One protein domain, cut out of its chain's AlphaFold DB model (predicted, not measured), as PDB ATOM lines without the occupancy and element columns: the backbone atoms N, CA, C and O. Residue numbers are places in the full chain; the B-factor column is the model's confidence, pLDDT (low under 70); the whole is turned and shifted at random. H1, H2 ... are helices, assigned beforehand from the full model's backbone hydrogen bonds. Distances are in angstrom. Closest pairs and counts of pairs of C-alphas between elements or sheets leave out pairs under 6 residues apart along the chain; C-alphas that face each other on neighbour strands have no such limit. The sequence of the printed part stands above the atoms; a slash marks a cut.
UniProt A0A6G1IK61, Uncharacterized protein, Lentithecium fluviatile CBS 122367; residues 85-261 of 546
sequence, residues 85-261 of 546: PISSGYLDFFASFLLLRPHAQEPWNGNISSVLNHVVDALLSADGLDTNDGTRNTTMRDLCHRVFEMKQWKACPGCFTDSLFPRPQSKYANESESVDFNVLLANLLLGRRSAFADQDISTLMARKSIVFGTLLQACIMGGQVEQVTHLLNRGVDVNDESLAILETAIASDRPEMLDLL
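This is residues 85 to 261 of the 546 residues of an uncharacterized protein of Lentithecium fluviatile CBS 122367 (UniProt A0A6G1IK61). Two groups of helices sit side by side along the longest axis and meet where H5 packs on H7: on one side H1, H2 and H3 cross one another, with H5 across H2, and on the other side two short helical hairpins, H7 with H8 and H9 with H10, pack on each other. H4 touches no helix and lies in a poorly predicted stretch at the rim of the first group, while H6 is a short helix beside one end of H7. The printed part has 177 residues with ten named helices, H1 to H10 in order along the chain, and no named strand, and its class is all helix. The whole is compact, with a radius of gyration of the C-alphas of 15.7 A, and rounded, with spans of 43 by 35 by 32 A.

The longest helices, at 15 residues each, are H2, residues 112 to 126, and H3, residues 135 to 149; each measures 21.1 A from first to last C-alpha. H2 begins with C-alpha 112 at (19.255, 71.429, 182.305). H1, residues 88 to 99, is 16.6 A long, and H5, residues 179 to 189, is 15.0 A long. H4 is residues 157 to 162 and H6 residues 201 to 205. The shorter helices of the second group are H7, residues 215 to 221, H8, residues 225 to 232, H9, residues 245 to 252, and H10, residues 255 to 261, which ends with C-alpha 261 at (-7.765, 85.556, 189.339).

H2 touches H3 at a steep tilt of 51 degrees, opposite ways, with the closest C-alphas those of Val 120 and Met 140, 6.5 A apart; H3 does so with residues 136 to 140 alone. H1 touches H3 at a steep tilt of 56 degrees, opposite ways, closest at the C-alphas of Ala 95 and Arg 141, 5.2 A apart. H1 touches H2 with residues 98 to 99 alone, about perpendicular at 78 degrees, the closest C-alphas being those of Leu 98 and Ser 113 at 5.5 A. H5 touches H2, about perpendicular at 79 degrees, closest at the C-alphas of Val 119 and Val 183, 5.4 A apart. H5 also touches H7, the hub with four touching helices, at a shallow tilt of 31 degrees, the same way, closest at the C-alphas of Leu 189 and Ala 218, 4.8 A apart. H7 and H8 form a helical hairpin, at a shallow tilt of 34.8 degrees that is only just short of steep, closest at the C-alphas of Cys 219 and Val 228, 6.0 A apart. H9 and H10 form another, at a shallow tilt of 14 degrees, with the C-alphas of Ala 249 and Met 257 closest at 6.1 A. H7 touches H9 at a steep tilt of 42 degrees, the same way, closest at the C-alphas of Met 221 and Ser 252, 4.6 A apart. H8 touches H10, closest at the C-alphas of Val 225 and Met 257, 6.8 A apart. H6 and H7 only just touch, with 3 pairs of C-alphas within 8 A; those of Met 205 and Leu 215 are closest at 6.0 A. Before H7, residues 208 to 209 pair antiparallel with residues 213 to 214. In H1, H2, H3 and H5 to H10 every O i to N i+4 pair is within hydrogen-bond range; H4 has 0 of 2, and 1 of 3 O i to N i+3 pairs.

The two C-alphas farthest apart, those of Gln 105 and Asp 259, are 45.4 A from each other. The printed part has no cut. The links H1 to H2, H4 to H5, H5 to H6 and H8 to H9 are long, that from H4 to H5 with 16 residues. The mean pLDDT of the printed part is 77.5; residues under 70 include 85 to 93 and 150 to 176, and H4 has a mean of 44.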
ATOM      1  N   PRO A  85      18.056  84.490 199.084       40.19
ATOM      2  CA  PRO A  85      17.722  85.122 197.817       40.19
ATOM      3  C   PRO A  85      18.956  85.085 196.911       40.19
ATOM      4  O   PRO A  85      20.047  85.492 197.303       40.19
ATOM      5  N   ILE A  86      18.797  84.512 195.721       50.38
ATOM      6  CA  ILE A  86      19.854  84.488 194.713       50.38
ATOM      7  C   ILE A  86      19.881  85.874 194.068       50.38
ATOM      8  O   ILE A  86      18.848  86.328 193.582       50.38
ATOM      9  N   SER A  87      21.031  86.554 194.081       50.50
ATOM     10  CA  SER A  87      21.155  87.872 193.452       50.50
ATOM     11  C   SER A  87      20.970  87.775 191.933       50.50
ATOM     12  O   SER A  87      21.348  86.775 191.313       50.50
ATOM     13  N   SER A  88      20.424  88.825 191.313       54.34
ATOM     14  CA  SER A  88      20.304  88.928 189.850       54.34
ATOM     15  C   SER A  88      21.646  88.681 189.152       54.34
ATOM     16  O   SER A  88      21.707  87.928 188.183       54.34
ATOM     17  N   GLY A  89      22.741  89.188 189.730       55.72
ATOM     18  CA  GLY A  89      24.102  88.954 189.247       55.72
ATOM     19  C   GLY A  89      24.522  87.477 189.230       55.72
ATOM     20  O   GLY A  89      25.236  87.057 188.317       55.72
ATOM     21  N   TYR A  90      24.053  86.653 190.175       62.03
ATOM     22  CA  TYR A  90      24.289  85.206 190.130       62.03
ATOM     23  C   TYR A  90      23.513  84.541 188.986       62.03
ATOM     24  O   TYR A  90      24.059  83.675 188.304       62.03
ATOM     25  N   LEU A  91      22.255  84.932 188.754       65.88
ATOM     26  CA  LEU A  91      21.452  84.392 187.651       65.88
ATOM     27  C   LEU A  91      22.010  84.812 186.287       65.88
ATOM     28  O   LEU A  91      22.070  83.983 185.381       65.88
ATOM     29  N   ASP A  92      22.512  86.038 186.159       65.00
ATOM     30  CA  ASP A  92      23.159  86.514 184.935       65.00
ATOM     31  C   ASP A  92      24.474  85.781 184.661       65.00
ATOM     32  O   ASP A  92      24.764  85.408 183.514       65.00
ATOM     33  N   PHE A  93      25.259  85.528 185.714       67.00
ATOM     34  CA  PHE A  93      26.437  84.669 185.645       67.00
ATOM     35  C   PHE A  93      26.050  83.254 185.200       67.00
ATOM     36  O   PHE A  93      26.651  82.708 184.275       67.00
ATOM     37  N   PHE A  94      25.012  82.682 185.810       70.75
ATOM     38  CA  PHE A  94      24.534  81.335 185.521       70.75
ATOM     39  C   PHE A  94      24.007  81.186 184.089       70.75
ATOM     40  O   PHE A  94      24.419  80.271 183.380       70.75
ATOM     41  N   ALA A  95      23.175  82.110 183.613       74.31
ATOM     42  CA  ALA A  95      22.712  82.140 182.228       74.31
ATOM     43  C   ALA A  95      23.891  82.239 181.248       74.31
ATOM     44  O   ALA A  95      23.973  81.491 180.273       74.31
ATOM     45  N   SER A  96      24.867  83.098 181.559       73.50
ATOM     46  CA  SER A  96      26.089  83.234 180.761       73.50
ATOM     47  C   SER A  96      26.947  81.963 180.783       73.50
ATOM     48  O   SER A  96      27.656  81.690 179.812       73.50
ATOM     49  N   PHE A  97      26.922  81.188 181.870       72.25
ATOM     50  CA  PHE A  97      27.563  79.876 181.966       72.25
ATOM     51  C   PHE A  97      26.869  78.848 181.067       72.25
ATOM     52  O   PHE A  97      27.532  78.217 180.244       72.25
ATOM     53  N   LEU A  98      25.543  78.734 181.171       74.62
ATOM     54  CA  LEU A  98      24.745  77.793 180.383       74.62
ATOM     55  C   LEU A  98      24.929  77.990 178.873       74.62
ATOM     56  O   LEU A  98      25.046  77.006 178.145       74.62
ATOM     57  N   LEU A  99      25.009  79.243 178.413       72.81
ATOM     58  CA  LEU A  99      25.209  79.584 176.997       72.81
ATOM     59  C   LEU A  99      26.518  79.065 176.408       72.81
ATOM     60  O   LEU A  99      26.567  78.767 175.217       72.81
ATOM     61  N   LEU A 100      27.588  79.018 177.209       70.94
ATOM     62  CA  LEU A 100      28.913  78.622 176.725       70.94
ATOM     63  C   LEU A 100      29.134  77.109 176.766       70.94
ATOM     64  O   LEU A 100      30.184  76.639 176.321       70.94
ATOM     65  N   ARG A 101      28.177  76.336 177.289       72.56
ATOM     66  CA  ARG A 101      28.314  74.887 177.340       72.56
ATOM     67  C   ARG A 101      28.032  74.268 175.961       72.56
ATOM     68  O   ARG A 101      26.970  74.518 175.382       72.56
ATOM     69  N   PRO A 102      28.919  73.389 175.458       69.69
ATOM     70  CA  PRO A 102      28.620  72.572 174.289       69.69
ATOM     71  C   PRO A 102      27.402  71.682 174.563       69.69
ATOM     72  O   PRO A 102      27.406  70.922 175.528       69.69
ATOM     73  N   HIS A 103      26.368  71.779 173.730       77.06
ATOM     74  CA  HIS A 103      25.124  71.012 173.893       77.06
ATOM     75  C   HIS A 103      24.608  70.397 172.580       77.06
ATOM     76  O   HIS A 103      23.722  69.550 172.621       77.06
ATOM     77  N   ALA A 104      25.181  70.754 171.423       75.56
ATOM     78  CA  ALA A 104      24.743  70.261 170.112       75.56
ATOM     79  C   ALA A 104      24.857  68.732 169.947       75.56
ATOM     80  O   ALA A 104      24.103  68.129 169.193       75.56
ATOM     81  N   GLN A 105      25.801  68.100 170.655       77.00
ATOM     82  CA  GLN A 105      25.993  66.643 170.658       77.00
ATOM     83  C   GLN A 105      25.308  65.951 171.847       77.00
ATOM     84  O   GLN A 105      25.327  64.725 171.946       77.00
ATOM     85  N   GLU A 106      24.726  66.721 172.768       79.12
ATOM     86  CA  GLU A 106      23.991  66.187 173.909       79.12
ATOM     87  C   GLU A 106      22.508  66.031 173.536       79.12
ATOM     88  O   GLU A 106      21.961  66.875 172.817       79.12
ATOM     89  N   PRO A 107      21.815  64.988 174.032       81.94
ATOM     90  CA  PRO A 107      20.371  64.906 173.871       81.94
ATOM     91  C   PRO A 107      19.717  66.123 174.531       81.94
ATOM     92  O   PRO A 107      20.163  66.578 175.587       81.94
ATOM     93  N   TRP A 108      18.633  66.622 173.938       84.31
ATOM     94  CA  TRP A 108      17.976  67.851 174.389       84.31
ATOM     95  C   TRP A 108      17.568  67.819 175.872       84.31
ATOM     96  O   TRP A 108      17.572  68.852 176.525       84.31
ATOM     97  N   ASN A 109      17.275  66.639 176.431       80.62
ATOM     98  CA  ASN A 109      16.896  66.418 177.832       80.62
ATOM     99  C   ASN A 109      18.014  65.800 178.699       80.62
ATOM    100  O   ASN A 109      17.752  65.316 179.800       80.62
ATOM    101  N   GLY A 110      19.263  65.776 178.220       72.56
ATOM    102  CA  GLY A 110      20.378  65.134 178.930       72.56
ATOM    103  C   GLY A 110      20.750  65.822 180.245       72.56
ATOM    104  O   GLY A 110      21.215  65.180 181.189       72.56
ATOM    105  N   ASN A 111      20.556  67.137 180.306       73.06
ATOM    106  CA  ASN A 111      20.697  67.965 181.497       73.06
ATOM    107  C   ASN A 111      19.992  69.313 181.286       73.06
ATOM    108  O   ASN A 111      19.547  69.635 180.185       73.06
ATOM    109  N   ILE A 112      19.931  70.127 182.340       74.56
ATOM    110  CA  ILE A 112      19.255  71.429 182.305       74.56
ATOM    111  C   ILE A 112      19.860  72.414 181.294       74.56
ATOM    112  O   ILE A 112      19.140  73.213 180.704       74.56
ATOM    113  N   SER A 113      21.174  72.333 181.056       78.44
ATOM    114  CA  SER A 113      21.851  73.166 180.062       78.44
ATOM    115  C   SER A 113      21.435  72.780 178.653       78.44
ATOM    116  O   SER A 113      21.187  73.672 177.849       78.44
ATOM    117  N   SER A 114      21.332  71.484 178.351       82.19
ATOM    118  CA  SER A 114      20.847  71.018 177.051       82.19
ATOM    119  C   SER A 114      19.406  71.479 176.831       82.19
ATOM    120  O   SER A 114      19.133  72.075 175.795       82.19
ATOM    121  N   VAL A 115      18.522  71.321 177.826       84.69
ATOM    122  CA  VAL A 115      17.108  71.728 177.705       84.69
ATOM    123  C   VAL A 115      17.001  73.212 177.375       84.69
ATOM    124  O   VAL A 115      16.346  73.580 176.405       84.69
ATOM    125  N   LEU A 116      17.670  74.065 178.154       86.44
ATOM    126  CA  LEU A 116      17.597  75.512 177.966       86.44
ATOM    127  C   LEU A 116      18.227  75.958 176.645       86.44
ATOM    128  O   LEU A 116      17.643  76.790 175.962       86.44
ATOM    129  N   ASN A 117      19.384  75.410 176.260       88.62
ATOM    130  CA  ASN A 117      20.020  75.802 175.002       88.62
ATOM    131  C   ASN A 117      19.214  75.344 173.779       88.62
ATOM    132  O   ASN A 117      18.964  76.166 172.910       88.62
ATOM    133  N   HIS A 118      18.743  74.090 173.735       89.81
ATOM    134  CA  HIS A 118      17.917  73.599 172.618       89.81
ATOM    135  C   HIS A 118      16.610  74.390 172.489       89.81
ATOM    136  O   HIS A 118      16.188  74.707 171.380       89.81
ATOM    137  N   VAL A 119      15.986  74.762 173.612       90.69
ATOM    138  CA  VAL A 119      14.792  75.621 173.608       90.69
ATOM    139  C   VAL A 119      15.117  77.021 173.091       90.69
ATOM    140  O   VAL A 119      14.399  77.523 172.232       90.69
ATOM    141  N   VAL A 120      16.191  77.654 173.572       91.06
ATOM    142  CA  VAL A 120      16.596  78.994 173.114       91.06
ATOM    143  C   VAL A 120      16.957  78.983 171.627       91.06
ATOM    144  O   VAL A 120      16.511  79.861 170.896       91.06
ATOM    145  N   ASP A 121      17.683  77.976 171.150       90.88
ATOM    146  CA  ASP A 121      18.055  77.860 169.737       90.88
ATOM    147  C   ASP A 121      16.823  77.651 168.843       90.88
ATOM    148  O   ASP A 121      16.730  78.248 167.768       90.88
ATOM    149  N   ALA A 122      15.838  76.872 169.304       90.62
ATOM    150  CA  ALA A 122      14.561  76.712 168.614       90.62
ATOM    151  C   ALA A 122      13.736  78.012 168.597       90.62
ATOM    152  O   ALA A 122      13.123  78.324 167.577       90.62
ATOM    153  N   LEU A 123      13.753  78.794 169.685       90.31
ATOM    154  CA  LEU A 123      13.113  80.114 169.738       90.31
ATOM    155  C   LEU A 123      13.740  81.084 168.729       90.31
ATOM    156  O   LEU A 123      13.015  81.729 167.981       90.31
ATOM    157  N   LEU A 124      15.073  81.152 168.671       89.69
ATOM    158  CA  LEU A 124      15.780  82.006 167.711       89.69
ATOM    159  C   LEU A 124      15.520  81.562 166.269       89.69
ATOM    160  O   LEU A 124      15.227  82.392 165.412       89.69
ATOM    161  N   SER A 125      15.554  80.252 166.015       89.56
ATOM    162  CA  SER A 125      15.273  79.693 164.689       89.56
ATOM    163  C   SER A 125      13.847  80.014 164.227       89.56
ATOM    164  O   SER A 125      13.641  80.333 163.057       89.56
ATOM    165  N   ALA A 126      12.866  79.973 165.136       86.38
ATOM    166  CA  ALA A 126      11.481  80.352 164.849       86.38
ATOM    167  C   ALA A 126      11.332  81.848 164.510       86.38
ATOM    168  O   ALA A 126      10.488  82.204 163.690       86.38
ATOM    169  N   ASP A 127      12.186  82.701 165.083       85.50
ATOM    170  CA  ASP A 127      12.263  84.134 164.778       85.50
ATOM    171  C   ASP A 127      13.102  84.437 163.513       85.50
ATOM    172  O   ASP A 127      13.236  85.596 163.118       85.50
ATOM    173  N   GLY A 128      13.678  83.416 162.863       87.25
ATOM    174  CA  GLY A 128      14.565  83.575 161.705       87.25
ATOM    175  C   GLY A 128      15.959  84.114 162.047       87.25
ATOM    176  O   GLY A 128      16.648  84.626 161.163       87.25
ATOM    177  N   LEU A 129      16.373  84.023 163.314       87.88
ATOM    178  CA  LEU A 129      17.663  84.490 163.824       87.88
ATOM    179  C   LEU A 129      18.682  83.343 163.895       87.88
ATOM    180  O   LEU A 129      18.329  82.194 164.159       87.88
ATOM    181  N   ASP A 130      19.964  83.661 163.692       83.62
ATOM    182  CA  ASP A 130      21.045  82.688 163.884       83.62
ATOM    183  C   ASP A 130      21.287  82.417 165.377       83.62
ATOM    184  O   ASP A 130      21.218  83.303 166.223       83.62
ATOM    185  N   THR A 131      21.687  81.189 165.688       77.06
ATOM    186  CA  THR A 131      22.140  80.727 167.007       77.06
ATOM    187  C   THR A 131      23.357  81.480 167.570       77.06
ATOM    188  O   THR A 131      23.701  81.294 168.733       77.06
ATOM    189  N   ASN A 132      24.016  82.352 166.803       75.88
ATOM    190  CA  ASN A 132      25.077  83.237 167.305       75.88
ATOM    191  C   ASN A 132      24.630  84.694 167.481       75.88
ATOM    192  O   ASN A 132      25.460  85.550 167.797       75.88
ATOM    193  N   ASP A 133      23.345  84.994 167.284       83.19
ATOM    194  CA  ASP A 133      22.819  86.346 167.421       83.19
ATOM    195  C   ASP A 133      22.945  86.865 168.868       83.19
ATOM    196  O   ASP A 133      22.814  86.121 169.848       83.19
ATOM    197  N   GLY A 134      23.192  88.170 169.024       79.00
ATOM    198  CA  GLY A 134      23.332  88.810 170.336       79.00
ATOM    199  C   GLY A 134      22.092  88.655 171.226       79.00
ATOM    200  O   GLY A 134      22.221  88.584 172.452       79.00
ATOM    201  N   THR A 135      20.906  88.515 170.620       85.31
ATOM    202  CA  THR A 135      19.630  88.258 171.305       85.31
ATOM    203  C   THR A 135      19.573  86.896 171.993       85.31
ATOM    204  O   THR A 135      18.769  86.700 172.910       85.31
ATOM    205  N   ARG A 136      20.448  85.946 171.634       87.19
ATOM    206  CA  ARG A 136      20.526  84.644 172.309       87.19
ATOM    207  C   ARG A 136      20.821  84.798 173.793       87.19
ATOM    208  O   ARG A 136      20.237  84.110 174.631       87.19
ATOM    209  N   ASN A 137      21.726  85.717 174.126       83.56
ATOM    210  CA  ASN A 137      22.163  85.920 175.498       83.56
ATOM    211  C   ASN A 137      21.061  86.546 176.357       83.56
ATOM    212  O   ASN A 137      20.777  86.063 177.453       83.56
ATOM    213  N   THR A 138      20.400  87.579 175.833       86.44
ATOM    214  CA  THR A 138      19.257  88.210 176.504       86.44
ATOM    215  C   THR A 138      18.118  87.211 176.684       86.44
ATOM    216  O   THR A 138      17.642  87.040 177.800       86.44
ATOM    217  N   THR A 139      17.786  86.440 175.644       89.62
ATOM    218  CA  THR A 139      16.732  85.412 175.706       89.62
ATOM    219  C   THR A 139      17.025  84.349 176.768       89.62
ATOM    220  O   THR A 139      16.140  84.000 177.546       89.62
ATOM    221  N   MET A 140      18.266  83.854 176.858       88.50
ATOM    222  CA  MET A 140      18.645  82.891 177.899       88.50
ATOM    223  C   MET A 140      18.559  83.490 179.304       88.50
ATOM    224  O   MET A 140      18.075  82.820 180.216       88.50
ATOM    225  N   ARG A 141      19.039  84.726 179.497       85.00
ATOM    226  CA  ARG A 141      18.957  85.412 180.794       85.00
ATOM    227  C   ARG A 141      17.509  85.556 181.230       85.00
ATOM    228  O   ARG A 141      17.163  85.078 182.307       85.00
ATOM    229  N   ASP A 142      16.667  86.116 180.370       87.12
ATOM    230  CA  ASP A 142      15.250  86.338 180.657       87.12
ATOM    231  C   ASP A 142      14.537  85.022 180.981       87.12
ATOM    232  O   ASP A 142      13.806  84.929 181.968       87.12
ATOM    233  N   LEU A 143      14.809  83.966 180.207       88.62
ATOM    234  CA  LEU A 143      14.236  82.647 180.448       88.62
ATOM    235  C   LEU A 143      14.690  82.065 181.796       88.62
ATOM    236  O   LEU A 143      13.860  81.558 182.551       88.62
ATOM    237  N   CYS A 144      15.979  82.169 182.134       83.88
ATOM    238  CA  CYS A 144      16.504  81.712 183.422       83.88
ATOM    239  C   CYS A 144      15.861  82.458 184.596       83.88
ATOM    240  O   CYS A 144      15.482  81.820 185.579       83.88
ATOM    241  N   HIS A 145      15.693  83.780 184.486       80.44
ATOM    242  CA  HIS A 145      15.015  84.593 185.499       80.44
ATOM    243  C   HIS A 145      13.554  84.152 185.679       80.44
ATOM    244  O   HIS A 145      13.138  83.855 186.799       80.44
ATOM    245  N   ARG A 146      12.792  84.000 184.586       84.19
ATOM    246  CA  ARG A 146      11.376  83.574 184.630       84.19
ATOM    247  C   ARG A 146      11.198  82.178 185.227       84.19
ATOM    248  O   ARG A 146      10.294  81.956 186.032       84.19
ATOM    249  N   VAL A 147      12.058  81.232 184.856       80.00
ATOM    250  CA  VAL A 147      11.987  79.860 185.374       80.00
ATOM    251  C   VAL A 147      12.374  79.798 186.852       80.00
ATOM    252  O   VAL A 147      11.721  79.099 187.636       80.00
ATOM    253  N   PHE A 148      13.400  80.551 187.251       76.00
ATOM    254  CA  PHE A 148      13.808  80.650 188.648       76.00
ATOM    255  C   PHE A 148      12.679  81.208 189.527       76.00
ATOM    256  O   PHE A 148      12.368  80.637 190.578       76.00
ATOM    257  N   GLU A 149      12.000  82.256 189.060       73.38
ATOM    258  CA  GLU A 149      10.887  82.899 189.764       73.38
ATOM    259  C   GLU A 149       9.679  81.972 189.994       73.38
ATOM    260  O   GLU A 149       8.988  82.071 191.013       73.38
ATOM    261  N   MET A 150       9.453  80.995 189.113       69.94
ATOM    262  CA  MET A 150       8.393  79.993 189.279       69.94
ATOM    263  C   MET A 150       8.719  78.873 190.277       69.94
ATOM    264  O   MET A 150       7.876  78.006 190.502       69.94
ATOM    265  N   LYS A 151       9.924  78.834 190.869       63.56
ATOM    266  CA  LYS A 151      10.379  77.760 191.780       63.56
ATOM    267  C   LYS A 151      10.278  76.336 191.202       63.56
ATOM    268  O   LYS A 151      10.351  75.368 191.962       63.56
ATOM    269  N   GLN A 152      10.177  76.179 189.878       54.72
ATOM    270  CA  GLN A 152      10.284  74.858 189.236       54.72
ATOM    271  C   GLN A 152      11.660  74.238 189.522       54.72
ATOM    272  O   GLN A 152      11.816  73.025 189.660       54.72
ATOM    273  N   TRP A 153      12.661  75.091 189.741       54.38
ATOM    274  CA  TRP A 153      13.967  74.705 190.248       54.38
ATOM    275  C   TRP A 153      13.933  74.701 191.777       54.38
ATOM    276  O   TRP A 153      13.960  75.756 192.411       54.38
ATOM    277  N   LYS A 154      13.841  73.511 192.394       47.34
ATOM    278  CA  LYS A 154      13.881  73.364 193.861       47.34
ATOM    279  C   LYS A 154      15.090  74.121 194.420       47.34
ATOM    280  O   LYS A 154      16.236  73.741 194.197       47.34
ATOM    281  N   ALA A 155      14.801  75.198 195.142       40.28
ATOM    282  CA  ALA A 155      15.772  76.185 195.568       40.28
ATOM    283  C   ALA A 155      16.799  75.615 196.554       40.28
ATOM    284  O   ALA A 155      16.535  75.437 197.744       40.28
ATOM    285  N   CYS A 156      17.999  75.368 196.044       36.91
ATOM    286  CA  CYS A 156      19.236  75.529 196.789       36.91
ATOM    287  C   CYS A 156      20.359  75.757 195.767       36.91
ATOM    288  O   CYS A 156      20.419  74.985 194.811       36.91
ATOM    289  N   PRO A 157      21.280  76.722 195.965       38.41
ATOM    290  CA  PRO A 157      22.509  76.867 195.170       38.41
ATOM    291  C   PRO A 157      23.235  75.530 194.932       38.41
ATOM    292  O   PRO A 157      23.788  75.298 193.860       38.41
ATOM    293  N   GLY A 158      23.157  74.603 195.898       39.69
ATOM    294  CA  GLY A 158      23.682  73.237 195.798       39.69
ATOM    295  C   GLY A 158      22.987  72.344 194.761       39.69
ATOM    296  O   GLY A 158      23.644  71.513 194.149       39.69
ATOM    297  N   CYS A 159      21.687  72.526 194.517       42.09
ATOM    298  CA  CYS A 159      20.916  71.749 193.541       42.09
ATOM    299  C   CYS A 159      21.221  72.156 192.091       42.09
ATOM    300  O   CYS A 159      21.076  71.322 191.201       42.09
ATOM    301  N   PHE A 160      21.667  73.401 191.865       49.56
ATOM    302  CA  PHE A 160      21.917  73.957 190.531       49.56
ATOM    303  C   PHE A 160      23.080  73.282 189.813       49.56
ATOM    304  O   PHE A 160      22.900  72.805 188.699       49.56
ATOM    305  N   THR A 161      24.258  73.164 190.431       47.66
ATOM    306  CA  THR A 161      25.381  72.479 189.759       47.66
ATOM    307  C   THR A 161      25.193  70.971 189.722       47.66
ATOM    308  O   THR A 161      25.550  70.331 188.740       47.66
ATOM    309  N   ASP A 162      24.535  70.418 190.736       46.94
ATOM    310  CA  ASP A 162      24.112  69.026 190.782       46.94
ATOM    311  C   ASP A 162      23.234  68.651 189.577       46.94
ATOM    312  O   ASP A 162      23.305  67.513 189.110       46.94
ATOM    313  N   SER A 163      22.431  69.600 189.069       49.28
ATOM    314  CA  SER A 163      21.627  69.468 187.845       49.28
ATOM    315  C   SER A 163      22.363  69.778 186.532       49.28
ATOM    316  O   SER A 163      21.843  69.485 185.455       49.28
ATOM    317  N   LEU A 164      23.571  70.355 186.592       49.19
ATOM    318  CA  LEU A 164      24.420  70.586 185.413       49.19
ATOM    319  C   LEU A 164      25.135  69.301 184.979       49.19
ATOM    320  O   LEU A 164      25.467  69.154 183.804       49.19
ATOM    321  N   PHE A 165      25.357  68.356 185.895       48.94
ATOM    322  CA  PHE A 165      25.945  67.061 185.559       48.94
ATOM    323  C   PHE A 165      24.891  66.106 184.970       48.94
ATOM    324  O   PHE A 165      23.726  66.149 185.389       48.94
ATOM    325  N   PRO A 166      25.274  65.231 184.018       48.94
ATOM    326  CA  PRO A 166      24.374  64.221 183.474       48.94
ATOM    327  C   PRO A 166      23.753  63.400 184.611       48.94
ATOM    328  O   PRO A 166      24.455  62.824 185.442       48.94
ATOM    329  N   ARG A 167      22.424  63.369 184.663       53.84
ATOM    330  CA  ARG A 167      21.634  62.517 185.564       53.84
ATOM    331  C   ARG A 167      20.697  61.658 184.705       53.84
ATOM    332  O   ARG A 167      20.597  61.917 183.507       53.84
ATOM    333  N   PRO A 168      20.011  60.646 185.270       52.03
ATOM    334  CA  PRO A 168      19.001  59.907 184.516       52.03
ATOM    335  C   PRO A 168      17.995  60.873 183.874       52.03
ATOM    336  O   PRO A 168      17.549  61.808 184.543       52.03
ATOM    337  N   GLN A 169      17.654  60.643 182.601       55.75
ATOM    338  CA  GLN A 169      16.784  61.513 181.786       55.75
ATOM    339  C   GLN A 169      15.456  61.860 182.489       55.75
ATOM    340  O   GLN A 169      14.979  62.988 182.383       55.75
ATOM    341  N   SER A 170      14.944  60.946 183.323       53.25
ATOM    342  CA  SER A 170      13.737  61.101 184.150       53.25
ATOM    343  C   SER A 170      13.766  62.251 185.167       53.25
ATOM    344  O   SER A 170      12.755  62.528 185.806       53.25
ATOM    345  N   LYS A 171      14.908  62.923 185.364       58.25
ATOM    346  CA  LYS A 171      15.009  64.119 186.219       58.25
ATOM    347  C   LYS A 171      14.819  65.441 185.479       58.25
ATOM    348  O   LYS A 171      14.670  66.455 186.157       58.25
ATOM    349  N   TYR A 172      14.865  65.444 184.149       56.41
ATOM    350  CA  TYR A 172      14.832  66.670 183.340       56.41
ATOM    351  C   TYR A 172      13.734  66.674 182.281       56.41
ATOM    352  O   TYR A 172      13.369  67.750 181.824       56.41
ATOM    353  N   ALA A 173      13.213  65.500 181.925       60.16
ATOM    354  CA  ALA A 173      12.019  65.350 181.112       60.16
ATOM    355  C   ALA A 173      11.273  64.069 181.511       60.16
ATOM    356  O   ALA A 173      11.891  63.021 181.716       60.16
ATOM    357  N   ASN A 174       9.947  64.147 181.607       64.94
ATOM    358  CA  ASN A 174       9.094  62.958 181.667       64.94
ATOM    359  C   ASN A 174       8.907  62.356 180.262       64.94
ATOM    360  O   ASN A 174       9.118  63.038 179.264       64.94
ATOM    361  N   GLU A 175       8.448  61.102 180.167       60.31
ATOM    362  CA  GLU A 175       8.194  60.422 178.875       60.31
ATOM    363  C   GLU A 175       7.203  61.176 177.963       60.31
ATOM    364  O   GLU A 175       7.199  60.980 176.751       60.31
ATOM    365  N   SER A 176       6.378  62.057 178.536       61.62
ATOM    366  CA  SER A 176       5.388  62.879 177.833       61.62
ATOM    367  C   SER A 176       5.870  64.286 177.448       61.62
ATOM    368  O   SER A 176       5.110  65.038 176.830       61.62
ATOM    369  N   GLU A 177       7.100  64.672 177.808       74.00
ATOM    370  CA  GLU A 177       7.673  65.977 177.466       74.00
ATOM    371  C   GLU A 177       8.356  65.956 176.091       74.00
ATOM    372  O   GLU A 177       9.120  65.049 175.769       74.00
ATOM    373  N   SER A 178       8.122  66.998 175.290       83.19
ATOM    374  CA  SER A 178       8.793  67.220 174.004       83.19
ATOM    375  C   SER A 178       9.497  68.576 173.982       83.19
ATOM    376  O   SER A 178       9.129  69.490 174.729       83.19
ATOM    377  N   VAL A 179      10.486  68.725 173.093       83.94
ATOM    378  CA  VAL A 179      11.132  70.025 172.837       83.94
ATOM    379  C   VAL A 179      10.082  71.056 172.442       83.94
ATOM    380  O   VAL A 179      10.041  72.120 173.047       83.94
ATOM    381  N   ASP A 180       9.167  70.711 171.532       86.94
ATOM    382  CA  ASP A 180       8.111  71.619 171.064       86.94
ATOM    383  C   ASP A 180       7.206  72.113 172.198       86.94
ATOM    384  O   ASP A 180       6.842  73.287 172.244       86.94
ATOM    385  N   PHE A 181       6.877  71.243 173.163       88.31
ATOM    386  CA  PHE A 181       6.102  71.643 174.336       88.31
ATOM    387  C   PHE A 181       6.885  72.619 175.222       88.31
ATOM    388  O   PHE A 181       6.336  73.616 175.684       88.31
ATOM    389  N   ASN A 182       8.181  72.382 175.425       89.19
ATOM    390  CA  ASN A 182       9.034  73.293 176.187       89.19
ATOM    391  C   ASN A 182       9.276  74.625 175.453       89.19
ATOM    392  O   ASN A 182       9.317  75.668 176.101       89.19
ATOM    393  N   VAL A 183       9.360  74.617 174.120       91.19
ATOM    394  CA  VAL A 183       9.429  75.826 173.281       91.19
ATOM    395  C   VAL A 183       8.128  76.623 173.372       91.19
ATOM    396  O   VAL A 183       8.171  77.845 173.524       91.19
ATOM    397  N   LEU A 184       6.973  75.951 173.352       91.19
ATOM    398  CA  LEU A 184       5.675  76.580 173.596       91.19
ATOM    399  C   LEU A 184       5.652  77.273 174.967       91.19
ATOM    400  O   LEU A 184       5.369  78.466 175.046       91.19
ATOM    401  N   LEU A 185       5.999  76.560 176.043       90.69
ATOM    402  CA  LEU A 185       6.026  77.139 177.389       90.69
ATOM    403  C   LEU A 185       7.029  78.294 177.507       90.69
ATOM    404  O   LEU A 185       6.715  79.304 178.130       90.69
ATOM    405  N   ALA A 186       8.207  78.186 176.893       91.06
ATOM    406  CA  ALA A 186       9.211  79.245 176.912       91.06
ATOM    407  C   ALA A 186       8.748  80.505 176.167       91.06
ATOM    408  O   ALA A 186       8.919  81.608 176.685       91.06
ATOM    409  N   ASN A 187       8.092  80.361 175.009       91.88
ATOM    410  CA  ASN A 187       7.441  81.483 174.328       91.88
ATOM    411  C   ASN A 187       6.438  82.180 175.252       91.88
ATOM    412  O   ASN A 187       6.459  83.405 175.387       91.88
ATOM    413  N   LEU A 188       5.599  81.390 175.923       92.12
ATOM    414  CA  LEU A 188       4.586  81.910 176.829       92.12
ATOM    415  C   LEU A 188       5.208  82.663 178.008       92.12
ATOM    416  O   LEU A 188       4.816  83.798 178.270       92.12
ATOM    417  N   LEU A 189       6.230  82.084 178.647       91.06
ATOM    418  CA  LEU A 189       6.972  82.677 179.766       91.06
ATOM    419  C   LEU A 189       7.646  84.002 179.424       91.06
ATOM    420  O   LEU A 189       7.692  84.906 180.257       91.06
ATOM    421  N   LEU A 190       8.169  84.111 178.205       90.12
ATOM    422  CA  LEU A 190       8.788  85.331 177.694       90.12
ATOM    423  C   LEU A 190       7.747  86.377 177.258       90.12
ATOM    424  O   LEU A 190       8.122  87.433 176.755       90.12
ATOM    425  N   GLY A 191       6.448  86.102 177.425       86.75
ATOM    426  CA  GLY A 191       5.370  86.997 177.003       86.75
ATOM    427  C   GLY A 191       5.234  87.106 175.482       86.75
ATOM    428  O   GLY A 191       4.592  88.030 174.983       86.75
ATOM    429  N   ARG A 192       5.839  86.182 174.724       86.69
ATOM    430  CA  ARG A 192       5.740  86.151 173.263       86.69
ATOM    431  C   ARG A 192       4.358  85.634 172.876       86.69
ATOM    432  O   ARG A 192       3.846  84.683 173.473       86.69
ATOM    433  N   ARG A 193       3.747  86.257 171.862       69.31
ATOM    434  CA  ARG A 193       2.449  85.819 171.332       69.31
ATOM    435  C   ARG A 193       2.614  84.446 170.694       69.31
ATOM    436  O   ARG A 193       3.137  84.328 169.592       69.31
ATOM    437  N   SER A 194       2.155  83.419 171.392       71.06
ATOM    438  CA  SER A 194       2.147  82.042 170.917       71.06
ATOM    439  C   SER A 194       0.733  81.505 171.050       71.06
ATOM    440  O   SER A 194       0.214  81.422 172.156       71.06
ATOM    441  N   ALA A 195       0.081  81.201 169.931       63.09
ATOM    442  CA  ALA A 195      -1.258  80.626 169.938       63.09
ATOM    443  C   ALA A 195      -1.167  79.097 169.927       63.09
ATOM    444  O   ALA A 195      -0.428  78.519 169.131       63.09
ATOM    445  N   PHE A 196      -1.953  78.448 170.779       76.81
ATOM    446  CA  PHE A 196      -2.204  77.010 170.730       76.81
ATOM    447  C   PHE A 196      -3.646  76.766 170.262       76.81
ATOM    448  O   PHE A 196      -4.557  77.512 170.625       76.81
ATOM    449  N   ALA A 197      -3.853  75.757 169.410       69.25
ATOM    450  CA  ALA A 197      -5.154  75.469 168.808       69.25
ATOM    451  C   ALA A 197      -6.141  74.892 169.834       69.25
ATOM    452  O   ALA A 197      -5.760  74.120 170.712       69.25
ATOM    453  N   ASP A 198      -7.432  75.208 169.683       68.44
ATOM    454  CA  ASP A 198      -8.480  74.821 170.640       68.44
ATOM    455  C   ASP A 198      -8.592  73.310 170.885       68.44
ATOM    456  O   ASP A 198      -8.941  72.889 171.991       68.44
ATOM    457  N   GLN A 199      -8.273  72.507 169.867       63.00
ATOM    458  CA  GLN A 199      -8.346  71.045 169.900       63.00
ATOM    459  C   GLN A 199      -7.227  70.416 170.750       63.00
ATOM    460  O   GLN A 199      -7.432  69.350 171.331       63.00
ATOM    461  N   ASP A 200      -6.090  71.102 170.905       75.19
ATOM    462  CA  ASP A 200      -4.918  70.584 171.620       75.19
ATOM    463  C   ASP A 200      -4.889  70.996 173.102       75.19
ATOM    464  O   ASP A 200      -4.159  70.416 173.903       75.19
ATOM    465  N   ILE A 201      -5.709  71.966 173.518       81.62
ATOM    466  CA  ILE A 201      -5.644  72.549 174.872       81.62
ATOM    467  C   ILE A 201      -5.825  71.498 175.969       81.62
ATOM    468  O   ILE A 201      -5.078  71.498 176.944       81.62
ATOM    469  N   SER A 202      -6.782  70.581 175.823       81.75
ATOM    470  CA  SER A 202      -7.053  69.559 176.843       81.75
ATOM    471  C   SER A 202      -5.862  68.623 177.055       81.75
ATOM    472  O   SER A 202      -5.576  68.236 178.188       81.75
ATOM    473  N   THR A 203      -5.136  68.286 175.984       83.62
ATOM    474  CA  THR A 203      -3.940  67.439 176.080       83.62
ATOM    475  C   THR A 203      -2.749  68.223 176.624       83.62
ATOM    476  O   THR A 203      -1.982  67.680 177.416       83.62
ATOM    477  N   LEU A 204      -2.617  69.504 176.266       85.12
ATOM    478  CA  LEU A 204      -1.567  70.390 176.769       85.12
ATOM    479  C   LEU A 204      -1.733  70.715 178.261       85.12
ATOM    480  O   LEU A 204      -0.741  70.729 178.985       85.12
ATOM    481  N   MET A 205      -2.963  70.921 178.749       83.75
ATOM    482  CA  MET A 205      -3.239  71.186 180.172       83.75
ATOM    483  C   MET A 205      -2.898  69.998 181.083       83.75
ATOM    484  O   MET A 205      -2.563  70.204 182.246       83.75
ATOM    485  N   ALA A 206      -2.943  68.767 180.563       82.62
ATOM    486  CA  ALA A 206      -2.561  67.568 181.308       82.62
ATOM    487  C   ALA A 206      -1.033  67.381 181.418       82.62
ATOM    488  O   ALA A 206      -0.566  66.557 182.207       82.62
ATOM    489  N   ARG A 207      -0.241  68.117 180.626       85.69
ATOM    490  CA  ARG A 207       1.224  68.027 180.622       85.69
ATOM    491  C   ARG A 207       1.839  69.009 181.618       85.69
ATOM    492  O   ARG A 207       1.361  70.125 181.815       85.69
ATOM    493  N   LYS A 208       2.965  68.605 182.203       84.75
ATOM    494  CA  LYS A 208       3.781  69.433 183.094       84.75
ATOM    495  C   LYS A 208       5.244  69.268 182.724       84.75
ATOM    496  O   LYS A 208       5.748  68.149 182.761       84.75
ATOM    497  N   SER A 209       5.896  70.379 182.399       84.31
ATOM    498  CA  SER A 209       7.342  70.435 182.222       84.31
ATOM    499  C   SER A 209       8.019  70.504 183.584       84.31
ATOM    500  O   SER A 209       7.641  71.323 184.427       84.31
ATOM    501  N   ILE A 210       9.042  69.678 183.802       77.88
ATOM    502  CA  ILE A 210       9.877  69.758 185.012       77.88
ATOM    503  C   ILE A 210      10.589  71.116 185.101       77.88
ATOM    504  O   ILE A 210      10.787  71.638 186.198       77.88
ATOM    505  N   VAL A 211      10.981  71.686 183.958       78.06
ATOM    506  CA  VAL A 211      11.738  72.944 183.895       78.06
ATOM    507  C   VAL A 211      10.800  74.145 183.833       78.06
ATOM    508  O   VAL A 211      10.987  75.088 184.590       78.06
ATOM    509  N   PHE A 212       9.786  74.115 182.968       84.12
ATOM    510  CA  PHE A 212       8.972  75.294 182.646       84.12
ATOM    511  C   PHE A 212       7.585  75.305 183.309       84.12
ATOM    512  O   PHE A 212       6.854  76.281 183.172       84.12
ATOM    513  N   GLY A 213       7.221  74.263 184.063       85.25
ATOM    514  CA  GLY A 213       5.941  74.185 184.765       85.25
ATOM    515  C   GLY A 213       4.768  73.790 183.865       85.25
ATOM    516  O   GLY A 213       4.921  73.029 182.907       85.25
ATOM    517  N   THR A 214       3.565  74.244 184.218       89.19
ATOM    518  CA  THR A 214       2.336  73.975 183.455       89.19
ATOM    519  C   THR A 214       2.033  75.085 182.449       89.19
ATOM    520  O   THR A 214       2.523  76.209 182.569       89.19
ATOM    521  N   LEU A 215       1.157  74.789 181.483       90.56
ATOM    522  CA  LEU A 215       0.685  75.765 180.496       90.56
ATOM    523  C   LEU A 215       0.099  77.025 181.153       90.56
ATOM    524  O   LEU A 215       0.433  78.143 180.765       90.56
ATOM    525  N   LEU A 216      -0.729  76.845 182.185       90.81
ATOM    526  CA  LEU A 216      -1.344  77.956 182.908       90.81
ATOM    527  C   LEU A 216      -0.301  78.801 183.656       90.81
ATOM    528  O   LEU A 216      -0.353  80.026 183.580       90.81
ATOM    529  N   GLN A 217       0.671  78.170 184.326       89.88
ATOM    530  CA  GLN A 217       1.751  78.890 185.012       89.88
ATOM    531  C   GLN A 217       2.566  79.744 184.030       89.88
ATOM    532  O   GLN A 217       2.831  80.913 184.311       89.88
ATOM    533  N   ALA A 218       2.901  79.190 182.862       90.62
ATOM    534  CA  ALA A 218       3.633  79.906 181.823       90.62
ATOM    535  C   ALA A 218       2.861  81.125 181.293       90.62
ATOM    536  O   ALA A 218       3.433  82.211 181.189       90.62
ATOM    537  N   CYS A 219       1.556  80.980 181.037       92.19
ATOM    538  CA  CYS A 219       0.701  82.085 180.593       92.19
ATOM    539  C   CYS A 219       0.584  83.196 181.652       92.19
ATOM    540  O   CYS A 219       0.636  84.378 181.310       92.19
ATOM    541  N   ILE A 220       0.450  82.827 182.934       91.81
ATOM    542  CA  ILE A 220       0.371  83.783 184.050       91.81
ATOM    543  C   ILE A 220       1.685  84.555 184.195       91.81
ATOM    544  O   ILE A 220       1.678  85.781 184.280       91.81
ATOM    545  N   MET A 221       2.813  83.844 184.201       88.75
ATOM    546  CA  MET A 221       4.145  84.436 184.335       88.75
ATOM    547  C   MET A 221       4.492  85.357 183.156       88.75
ATOM    548  O   MET A 221       5.097  86.410 183.355       88.75
ATOM    549  N   GLY A 222       4.060  84.997 181.945       89.50
ATOM    550  CA  GLY A 222       4.184  85.822 180.745       89.50
ATOM    551  C   GLY A 222       3.213  87.003 180.655       89.50
ATOM    552  O   GLY A 222       3.360  87.834 179.761       89.50
ATOM    553  N   GLY A 223       2.217  87.092 181.545       90.56
ATOM    554  CA  GLY A 223       1.215  88.164 181.551       90.56
ATOM    555  C   GLY A 223       0.187  88.085 180.415       90.56
ATOM    556  O   GLY A 223      -0.315  89.113 179.965       90.56
ATOM    557  N   GLN A 224      -0.124  86.886 179.917       89.75
ATOM    558  CA  GLN A 224      -1.008  86.688 178.760       89.75
ATOM    559  C   GLN A 224      -2.482  86.574 179.181       89.75
ATOM    560  O   GLN A 224      -3.062  85.488 179.181       89.75
ATOM    561  N   VAL A 225      -3.098  87.704 179.546       90.62
ATOM    562  CA  VAL A 225      -4.455  87.781 180.135       90.62
ATOM    563  C   VAL A 225      -5.518  87.041 179.309       90.62
ATOM    564  O   VAL A 225      -6.320  86.291 179.869       90.62
ATOM    565  N   GLU A 226      -5.518  87.200 177.982       89.62
ATOM    566  CA  GLU A 226      -6.488  86.549 177.084       89.62
ATOM    567  C   GLU A 226      -6.377  85.021 177.132       89.62
ATOM    568  O   GLU A 226      -7.381  84.318 177.256       89.62
ATOM    569  N   GLN A 227      -5.150  84.500 177.103       88.25
ATOM    570  CA  GLN A 227      -4.903  83.062 177.135       88.25
ATOM    571  C   GLN A 227      -5.209  82.465 178.500       88.25
ATOM    572  O   GLN A 227      -5.808  81.395 178.583       88.25
ATOM    573  N   VAL A 228      -4.865  83.175 179.577       91.44
ATOM    574  CA  VAL A 228      -5.246  82.761 180.928       91.44
ATOM    575  C   VAL A 228      -6.766  82.704 181.044       91.44
ATOM    576  O   VAL A 228      -7.300  81.690 181.480       91.44
ATOM    577  N   THR A 229      -7.482  83.723 180.567       91.44
ATOM    578  CA  THR A 229      -8.955  83.739 180.550       91.44
ATOM    579  C   THR A 229      -9.522  82.544 179.779       91.44
ATOM    580  O   THR A 229     -10.461  81.893 180.246       91.44
ATOM    581  N   HIS A 230      -8.936  82.225 178.622       89.00
ATOM    582  CA  HIS A 230      -9.328  81.079 177.800       89.00
ATOM    583  C   HIS A 230      -9.141  79.742 178.526       89.00
ATOM    584  O   HIS A 230     -10.058  78.920 178.552       89.00
ATOM    585  N   LEU A 231      -7.995  79.552 179.187       89.12
ATOM    586  CA  LEU A 231      -7.707  78.354 179.983       89.12
ATOM    587  C   LEU A 231      -8.629  78.243 181.204       89.12
ATOM    588  O   LEU A 231      -9.177  77.175 181.468       89.12
ATOM    589  N   LEU A 232      -8.870  79.340 181.924       90.19
ATOM    590  CA  LEU A 232      -9.745  79.338 183.097       90.19
ATOM    591  C   LEU A 232     -11.210  79.037 182.735       90.19
ATOM    592  O   LEU A 232     -11.904  78.355 183.486       90.19
ATOM    593  N   ASN A 233     -11.683  79.465 181.558       89.50
ATOM    594  CA  ASN A 233     -13.030  79.139 181.066       89.50
ATOM    595  C   ASN A 233     -13.252  77.637 180.813       89.50
ATOM    596  O   ASN A 233     -14.398  77.210 180.683       89.50
ATOM    597  N   ARG A 234     -12.185  76.831 180.753       87.12
ATOM    598  CA  ARG A 234     -12.256  75.366 180.612       87.12
ATOM    599  C   ARG A 234     -12.402  74.637 181.956       87.12
ATOM    600  O   ARG A 234     -12.410  73.412 181.965       87.12
ATOM    601  N   GLY A 235     -12.548  75.366 183.066       83.31
ATOM    602  CA  GLY A 235     -12.831  74.790 184.383       83.31
ATOM    603  C   GLY A 235     -11.591  74.404 185.188       83.31
ATOM    604  O   GLY A 235     -11.676  73.516 186.032       83.31
ATOM    605  N   VAL A 236     -10.442  75.041 184.935       86.25
ATOM    606  CA  VAL A 236      -9.258  74.860 185.787       86.25
ATOM    607  C   VAL A 236      -9.552  75.416 187.179       86.25
ATOM    608  O   VAL A 236      -9.930  76.581 187.316       86.25
ATOM    609  N   ASP A 237      -9.349  74.596 188.208       84.44
ATOM    610  CA  ASP A 237      -9.483  75.038 189.592       84.44
ATOM    611  C   ASP A 237      -8.305  75.942 189.979       84.44
ATOM    612  O   ASP A 237      -7.175  75.489 190.178       84.44
ATOM    613  N   VAL A 238      -8.569  77.244 190.107       85.00
ATOM    614  CA  VAL A 238      -7.564  78.227 190.546       85.00
ATOM    615  C   VAL A 238      -7.093  77.996 191.984       85.00
ATOM    616  O   VAL A 238      -6.026  78.479 192.386       85.00
ATOM    617  N   ASN A 239      -7.884  77.261 192.771       84.06
ATOM    618  CA  ASN A 239      -7.601  76.961 194.161       84.06
ATOM    619  C   ASN A 239      -6.761  75.688 194.349       84.06
ATOM    620  O   ASN A 239      -6.288  75.465 195.463       84.06
ATOM    621  N   ASP A 240      -6.453  74.945 193.283       83.94
ATOM    622  CA  ASP A 240      -5.546  73.798 193.343       83.94
ATOM    623  C   ASP A 240      -4.128  74.236 193.764       83.94
ATOM    624  O   ASP A 240      -3.412  74.950 193.051       83.94
ATOM    625  N   GLU A 241      -3.710  73.805 194.956       75.31
ATOM    626  CA  GLU A 241      -2.393  74.121 195.509       75.31
ATOM    627  C   GLU A 241      -1.245  73.483 194.720       75.31
ATOM    628  O   GLU A 241      -0.129  74.008 194.729       75.31
ATOM    629  N   SER A 242      -1.497  72.384 194.002       76.50
ATOM    630  CA  SER A 242      -0.484  71.705 193.189       76.50
ATOM    631  C   SER A 242      -0.004  72.562 192.011       76.50
ATOM    632  O   SER A 242       1.121  72.383 191.522       76.50
ATOM    633  N   LEU A 243      -0.834  73.524 191.591       78.38
ATOM    634  CA  LEU A 243      -0.560  74.459 190.506       78.38
ATOM    635  C   LEU A 243       0.112  75.753 190.978       78.38
ATOM    636  O   LEU A 243       0.607  76.494 190.133       78.38
ATOM    637  N   ALA A 244       0.149  76.045 192.285       80.81
ATOM    638  CA  ALA A 244       0.791  77.242 192.855       80.81
ATOM    639  C   ALA A 244       0.453  78.561 192.109       80.81
ATOM    640  O   ALA A 244       1.305  79.431 191.928       80.81
ATOM    641  N   ILE A 245      -0.795  78.691 191.635       86.88
ATOM    642  CA  ILE A 245      -1.249  79.771 190.735       86.88
ATOM    643  C   ILE A 245      -1.037  81.158 191.347       86.88
ATOM    644  O   ILE A 245      -0.641  82.089 190.648       86.88
ATOM    645  N   LEU A 246      -1.278  81.289 192.655       85.62
ATOM    646  CA  LEU A 246      -1.137  82.566 193.351       85.62
ATOM    647  C   LEU A 246       0.339  82.967 193.429       85.62
ATOM    648  O   LEU A 246       0.690  84.096 193.107       85.62
ATOM    649  N   GLU A 247       1.217  82.035 193.795       81.50
ATOM    650  CA  GLU A 247       2.656  82.266 193.848       81.50
ATOM    651  C   GLU A 247       3.227  82.629 192.470       81.50
ATOM    652  O   GLU A 247       4.078  83.514 192.383       81.50
ATOM    653  N   THR A 248       2.742  81.999 191.393       85.88
ATOM    654  CA  THR A 248       3.125  82.356 190.019       85.88
ATOM    655  C   THR A 248       2.626  83.748 189.623       85.88
ATOM    656  O   THR A 248       3.375  84.492 188.995       85.88
ATOM    657  N   ALA A 249       1.407  84.133 190.010       89.25
ATOM    658  CA  ALA A 249       0.866  85.466 189.734       89.25
ATOM    659  C   ALA A 249       1.599  86.579 190.505       89.25
ATOM    660  O   ALA A 249       1.823  87.656 189.972       89.25
ATOM    661  N   ILE A 250       2.037  86.313 191.737       86.38
ATOM    662  CA  ILE A 250       2.871  87.250 192.507       86.38
ATOM    663  C   ILE A 250       4.242  87.393 191.854       86.38
ATOM    664  O   ILE A 250       4.746  88.498 191.688       86.38
ATOM    665  N   ALA A 251       4.842  86.271 191.453       81.94
ATOM    666  CA  ALA A 251       6.149  86.261 190.812       81.94
ATOM    667  C   ALA A 251       6.145  86.937 189.426       81.94
ATOM    668  O   ALA A 251       7.179  87.454 189.007       81.94
ATOM    669  N   SER A 252       4.997  86.971 188.735       86.25
ATOM    670  CA  SER A 252       4.865  87.682 187.459       86.25
ATOM    671  C   SER A 252       4.929  89.204 187.609       86.25
ATOM    672  O   SER A 252       5.274  89.873 186.636       86.25
ATOM    673  N   ASP A 253       4.667  89.729 188.815       84.94
ATOM    674  CA  ASP A 253       4.651  91.163 189.138       84.94
ATOM    675  C   ASP A 253       3.646  91.965 188.293       84.94
ATOM    676  O   ASP A 253       3.890  93.100 187.886       84.94
ATOM    677  N   ARG A 254       2.515  91.330 187.961       86.62
ATOM    678  CA  ARG A 254       1.454  91.908 187.128       86.62
ATOM    679  C   ARG A 254       0.151  92.013 187.923       86.62
ATOM    680  O   ARG A 254      -0.506  90.982 188.107       86.62
ATOM    681  N   PRO A 255      -0.257  93.208 188.390       85.12
ATOM    682  CA  PRO A 255      -1.485  93.360 189.168       85.12
ATOM    683  C   PRO A 255      -2.728  92.912 188.386       85.12
ATOM    684  O   PRO A 255      -3.625  92.313 188.971       85.12
ATOM    685  N   GLU A 256      -2.728  93.057 187.056       89.62
ATOM    686  CA  GLU A 256      -3.838  92.645 186.190       89.62
ATOM    687  C   GLU A 256      -4.106  91.131 186.266       89.62
ATOM    688  O   GLU A 256      -5.240  90.672 186.106       89.62
ATOM    689  N   MET A 257      -3.065  90.334 186.532       90.56
ATOM    690  CA  MET A 257      -3.206  88.891 186.724       90.56
ATOM    691  C   MET A 257      -3.886  88.566 188.052       90.56
ATOM    692  O   MET A 257      -4.703  87.646 188.113       90.56
ATOM    693  N   LEU A 258      -3.567  89.317 189.108       89.44
ATOM    694  CA  LEU A 258      -4.231  89.174 190.399       89.44
ATOM    695  C   LEU A 258      -5.694  89.630 190.296       89.44
ATOM    696  O   LEU A 258      -6.568  88.893 190.749       89.44
ATOM    697  N   ASP A 259      -5.975  90.747 189.619       89.88
ATOM    698  CA  ASP A 259      -7.341  91.221 189.342       89.88
ATOM    699  C   ASP A 259      -8.191  90.145 188.656       89.88
ATOM    700  O   ASP A 259      -9.303  89.830 189.096       89.88
ATOM    701  N   LEU A 260      -7.649  89.527 187.600       91.81
ATOM    702  CA  LEU A 260      -8.324  88.455 186.875       91.81
ATOM    703  C   LEU A 260      -8.631  87.271 187.799       91.81
ATOM    704  O   LEU A 260      -9.778  86.831 187.874       91.81
ATOM    705  N   LEU A 261      -7.628  86.758 188.513       89.62
ATOM    706  CA  LEU A 261      -7.765  85.556 189.339       89.62
ATOM    707  C   LEU A 261      -8.704  85.768 190.534       89.62
ATOM    708  O   LEU A 261      -9.490  84.882 190.874       89.62
TER     709      LEU A 261